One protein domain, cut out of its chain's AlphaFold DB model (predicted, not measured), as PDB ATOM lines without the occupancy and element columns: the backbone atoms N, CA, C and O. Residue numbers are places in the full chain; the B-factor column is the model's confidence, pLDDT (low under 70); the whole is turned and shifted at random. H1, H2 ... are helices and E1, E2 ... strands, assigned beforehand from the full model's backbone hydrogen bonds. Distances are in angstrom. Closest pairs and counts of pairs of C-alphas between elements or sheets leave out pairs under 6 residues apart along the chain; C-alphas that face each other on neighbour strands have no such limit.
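This is residues 95 to 135 of the 135 residues of a protein of Staphylococcus sp. SNAZ 59 (UniProt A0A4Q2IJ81). Two helices, H1 and H2, stand apart with an open gap between them, and a small hairpin of two short strands, E1 and E2, bridges them at one end. The 41 printed residues hold, in order, H1, E1, E2, H2, with an antiparallel sheet E1 - E2, mostly helix. The whole is compact, radius of gyration of the C-alphas 9.6 A, spanning 25 by 19 by 15 A.

Start at H1, residues 96 to 105, apart from H2, residues 121 to 134. A tight link leads to the hairpin of E1, residues 107 to 109, and E2, residues 112 to 114; N 107 and O 114 are 2.7 A apart, within hydrogen-bond range. The closest C-alphas of E1 and H2, Thr 109 and Glu 123, are 6.3 A apart. In H1 and H2 every O i to N i+4 pair is within hydrogen-bond range.

Find C-alpha 96 at (99.029, -28.095, 165.072); H1 runs 14.3 A from there. H2 runs 20.5 A to C-alpha 134 at (87.685, -24.476, 176.341).

The printed part has no cut and no long link; pLDDT is under 70 at residues 134 to 135.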
ATOM      1  N   PRO A  95      94.486 -26.341 164.690       88.75
ATOM      2  CA  PRO A  95      95.809 -25.994 165.215       88.75
ATOM      3  C   PRO A  95      96.734 -27.213 165.281       88.75
ATOM      4  O   PRO A  95      96.261 -28.333 165.469       88.75
ATOM      5  N   GLU A  96      98.046 -27.006 165.156       86.12
ATOM      6  CA  GLU A  96      99.029 -28.095 165.072       86.12
ATOM      7  C   GLU A  96      98.973 -29.077 166.247       86.12
ATOM      8  O   GLU A  96      98.933 -30.289 166.026       86.12
ATOM      9  N   GLU A  97      98.881 -28.567 167.475       83.94
ATOM     10  CA  GLU A  97      98.764 -29.391 168.684       83.94
ATOM     11  C   GLU A  97      97.548 -30.326 168.617       83.94
ATOM     12  O   GLU A  97      97.645 -31.526 168.877       83.94
ATOM     13  N   GLN A  98      96.412 -29.794 168.160       86.75
ATOM     14  CA  GLN A  98      95.165 -30.543 168.031       86.75
ATOM     15  C   GLN A  98      95.222 -31.557 166.886       86.75
ATOM     16  O   GLN A  98      94.650 -32.639 167.000       86.75
ATOM     17  N   ARG A  99      95.946 -31.259 165.796       88.25
ATOM     18  CA  ARG A  99      96.156 -32.223 164.702       88.25
ATOM     19  C   ARG A  99      96.807 -33.499 165.214       88.25
ATOM     20  O   ARG A  99      96.330 -34.582 164.895       88.25
ATOM     21  N   ASN A 100      97.889 -33.369 165.979       84.00
ATOM     22  CA  ASN A 100      98.629 -34.525 166.484       84.00
ATOM     23  C   ASN A 100      97.793 -35.314 167.494       84.00
ATOM     24  O   ASN A 100      97.677 -36.531 167.357       84.00
ATOM     25  N   HIS A 101      97.111 -34.621 168.411       86.62
ATOM     26  CA  HIS A 101      96.212 -35.270 169.361       86.62
ATOM     27  C   HIS A 101      95.126 -36.096 168.661       86.62
ATOM     28  O   HIS A 101      94.928 -37.258 169.008       86.62
ATOM     29  N   VAL A 102      94.464 -35.524 167.655       88.88
ATOM     30  CA  VAL A 102      93.382 -36.183 166.914       88.88
ATOM     31  C   VAL A 102      93.877 -37.376 166.089       88.88
ATOM     32  O   VAL A 102      93.150 -38.353 165.924       88.88
ATOM     33  N   ILE A 103      95.101 -37.324 165.566       84.88
ATOM     34  CA  ILE A 103      95.703 -38.454 164.843       84.88
ATOM     35  C   ILE A 103      95.978 -39.623 165.792       84.88
ATOM     36  O   ILE A 103      95.716 -40.767 165.439       84.88
ATOM     37  N   GLU A 104      96.503 -39.338 166.982       85.19
ATOM     38  CA  GLU A 104      96.894 -40.367 167.951       85.19
ATOM     39  C   GLU A 104      95.700 -40.933 168.723       85.19
ATOM     40  O   GLU A 104      95.624 -42.137 168.960       85.19
ATOM     41  N   ASN A 105      94.766 -40.067 169.115       88.88
ATOM     42  CA  ASN A 105      93.704 -40.398 170.064       88.88
ATOM     43  C   ASN A 105      92.318 -40.430 169.423       88.88
ATOM     44  O   ASN A 105      91.387 -40.918 170.054       88.88
ATOM     45  N   GLY A 106      92.159 -39.951 168.189       89.75
ATOM     46  CA  GLY A 106      90.856 -39.813 167.549       89.75
ATOM     47  C   GLY A 106      90.077 -38.581 168.015       89.75
ATOM     48  O   GLY A 106      90.617 -37.618 168.558       89.75
ATOM     49  N   ILE A 107      88.782 -38.599 167.729       90.94
ATOM     50  CA  ILE A 107      87.822 -37.542 168.015       90.94
ATOM     51  C   ILE A 107      86.728 -38.127 168.896       90.94
ATOM     52  O   ILE A 107      86.021 -39.056 168.497       90.94
ATOM     53  N   GLU A 108      86.533 -37.521 170.062       91.19
ATOM     54  CA  GLU A 108      85.422 -37.861 170.939       91.19
ATOM     55  C   GLU A 108      84.099 -37.372 170.328       91.19
ATOM     56  O   GLU A 108      83.895 -36.178 170.085       91.19
ATOM     57  N   THR A 109      83.191 -38.312 170.054       90.50
ATOM     58  CA  THR A 109      81.849 -38.039 169.521       90.50
ATOM     59  C   THR A 109      80.776 -38.586 170.459       90.50
ATOM     60  O   THR A 109      81.047 -39.407 171.330       90.50
ATOM     61  N   GLU A 110      79.518 -38.196 170.240       87.31
ATOM     62  CA  GLU A 110      78.367 -38.738 170.986       87.31
ATOM     63  C   GLU A 110      78.217 -40.260 170.840       87.31
ATOM     64  O   GLU A 110      77.663 -40.918 171.712       87.31
ATOM     65  N   SER A 111      78.722 -40.820 169.739       88.69
ATOM     66  CA  SER A 111      78.692 -42.258 169.451       88.69
ATOM     67  C   SER A 111      79.980 -42.989 169.850       88.69
ATOM     68  O   SER A 111      80.210 -44.114 169.415       88.69
ATOM     69  N   GLY A 112      80.822 -42.349 170.663       91.44
ATOM     70  CA  GLY A 112      82.126 -42.858 171.076       91.44
ATOM     71  C   GLY A 112      83.285 -42.218 170.317       91.44
ATOM     72  O   GLY A 112      83.116 -41.277 169.537       91.44
ATOM     73  N   ASN A 113      84.487 -42.720 170.576       94.38
ATOM     74  CA  ASN A 113      85.707 -42.215 169.964       94.38
ATOM     75  C   ASN A 113      85.855 -42.723 168.520       94.38
ATOM     76  O   ASN A 113      85.716 -43.923 168.276       94.38
ATOM     77  N   LYS A 114      86.131 -41.826 167.570       93.19
ATOM     78  CA  LYS A 114      86.265 -42.148 166.138       93.19
ATOM     79  C   LYS A 114      87.571 -41.628 165.562       93.19
ATOM     80  O   LYS A 114      88.044 -40.567 165.956       93.19
ATOM     81  N   SER A 115      88.114 -42.321 164.564       91.44
ATOM     82  CA  SER A 115      89.177 -41.752 163.733       91.44
ATOM     83  C   SER A 115      88.651 -40.551 162.930       91.44
ATOM     84  O   SER A 115      87.443 -40.382 162.736       91.44
ATOM     85  N   VAL A 116      89.549 -39.718 162.400       89.75
ATOM     86  CA  VAL A 116      89.169 -38.623 161.482       89.75
ATOM     87  C   VAL A 116      88.497 -39.152 160.213       89.75
ATOM     88  O   VAL A 116      87.649 -38.478 159.621       89.75
ATOM     89  N   GLU A 117      88.886 -40.349 159.779       89.12
ATOM     90  CA  GLU A 117      88.379 -40.986 158.566       89.12
ATOM     91  C   GLU A 117      86.941 -41.469 158.746       89.12
ATOM     92  O   GLU A 117      86.128 -41.282 157.837       89.12
ATOM     93  N   ASP A 118      86.617 -41.976 159.935       91.38
ATOM     94  CA  ASP A 118      85.294 -42.500 160.281       91.38
ATOM     95  C   ASP A 118      84.335 -41.408 160.766       91.38
ATOM     96  O   ASP A 118      83.115 -41.513 160.611       91.38
ATOM     97  N   ALA A 119      84.868 -40.333 161.353       92.31
ATOM     98  CA  ALA A 119      84.062 -39.224 161.834       92.31
ATOM     99  C   ALA A 119      83.403 -38.466 160.671       92.31
ATOM    100  O   ALA A 119      84.024 -38.086 159.663       92.31
ATOM    101  N   THR A 120      82.116 -38.175 160.834       91.75
ATOM    102  CA  THR A 120      81.370 -37.319 159.914       91.75
ATOM    103  C   THR A 120      81.872 -35.881 160.008       91.75
ATOM    104  O   THR A 120      82.350 -35.421 161.044       91.75
ATOM    105  N   THR A 121      81.699 -35.104 158.936       90.62
ATOM    106  CA  THR A 121      82.069 -33.679 158.954       90.62
ATOM    107  C   THR A 121      81.370 -32.917 160.087       90.62
ATOM    108  O   THR A 121      81.965 -32.029 160.682       90.62
ATOM    109  N   ARG A 122      80.125 -33.277 160.431       92.56
ATOM    110  CA  ARG A 122      79.386 -32.628 161.525       92.56
ATOM    111  C   ARG A 122      80.015 -32.902 162.891       92.56
ATOM    112  O   ARG A 122      80.118 -31.975 163.688       92.56
ATOM    113  N   GLU A 123      80.443 -34.137 163.143       94.31
ATOM    114  CA  GLU A 123      81.135 -34.510 164.384       94.31
ATOM    115  C   GLU A 123      82.468 -33.772 164.510       94.31
ATOM    116  O   GLU A 123      82.736 -33.167 165.545       94.31
ATOM    117  N   ILE A 124      83.251 -33.720 163.428       92.25
ATOM    118  CA  ILE A 124      84.529 -32.996 163.394       92.25
ATOM    119  C   ILE A 124      84.323 -31.500 163.677       92.25
ATOM    120  O   ILE A 124      85.045 -30.904 164.475       92.25
ATOM    121  N   GLU A 125      83.326 -30.873 163.051       91.56
ATOM    122  CA  GLU A 125      83.029 -29.455 163.278       91.56
ATOM    123  C   GLU A 125      82.512 -29.189 164.698       91.56
ATOM    124  O   GLU A 125      82.841 -28.159 165.293       91.56
ATOM    125  N   LYS A 126      81.735 -30.112 165.275       92.88
ATOM    126  CA  LYS A 126      81.307 -30.021 166.676       92.88
ATOM    127  C   LYS A 126      82.503 -30.100 167.623       92.88
ATOM    128  O   LYS A 126      82.618 -29.248 168.502       92.88
ATOM    129  N   TYR A 127      83.409 -31.048 167.397       91.75
ATOM    130  CA  TYR A 127      84.638 -31.194 168.174       91.75
ATOM    131  C   TYR A 127      85.497 -29.920 168.124       91.75
ATOM    132  O   TYR A 127      85.837 -29.356 169.162       91.75
ATOM    133  N   LYS A 128      85.742 -29.362 166.929       89.94
ATOM    134  CA  LYS A 128      86.477 -28.089 166.777       89.94
ATOM    135  C   LYS A 128      85.826 -26.925 167.526       89.94
ATOM    136  O   LYS A 128      86.530 -26.074 168.061       89.94
ATOM    137  N   LYS A 129      84.490 -26.850 167.541       90.69
ATOM    138  CA  LYS A 129      83.766 -25.813 168.294       90.69
ATOM    139  C   LYS A 129      83.940 -25.976 169.799       90.69
ATOM    140  O   LYS A 129      84.092 -24.970 170.479       90.69
ATOM    141  N   GLN A 130      83.923 -27.209 170.303       88.25
ATOM    142  CA  GLN A 130      84.133 -27.489 171.724       88.25
ATOM    143  C   GLN A 130      85.549 -27.124 172.169       88.25
ATOM    144  O   GLN A 130      85.696 -26.533 173.232       88.25
ATOM    145  N   LEU A 131      86.566 -27.407 171.348       84.12
ATOM    146  CA  LEU A 131      87.944 -26.993 171.627       84.12
ATOM    147  C   LEU A 131      88.052 -25.472 171.797       84.12
ATOM    148  O   LEU A 131      88.515 -25.006 172.826       84.12
ATOM    149  N   LYS A 132      87.488 -24.700 170.860       81.12
ATOM    150  CA  LYS A 132      87.492 -23.226 170.919       81.12
ATOM    151  C   LYS A 132      86.738 -22.612 172.101       81.12
ATOM    152  O   LYS A 132      86.874 -21.421 172.325       81.12
ATOM    153  N   GLN A 133      85.856 -23.363 172.758       79.94
ATOM    154  CA  GLN A 133      85.119 -22.894 173.939       79.94
ATOM    155  C   GLN A 133      85.847 -23.215 175.248       79.94
ATOM    156  O   GLN A 133      85.431 -22.735 176.300       79.94
ATOM    157  N   ARG A 134      86.855 -24.093 175.195       69.25
ATOM    158  CA  ARG A 134      87.685 -24.476 176.341       69.25
ATOM    159  C   ARG A 134      88.930 -23.593 176.474       69.25
ATOM    160  O   ARG A 134      89.482 -23.551 177.569       69.25
ATOM    161  N   ASP A 135      89.317 -22.924 175.389       57.03
ATOM    162  CA  ASP A 135      90.331 -21.863 175.333       57.03
ATOM    163  C   ASP A 135      89.733 -20.498 175.723       57.03
ATOM    164  O   ASP A 135      90.437 -19.712 176.396       57.03
TER     165      ASP A 135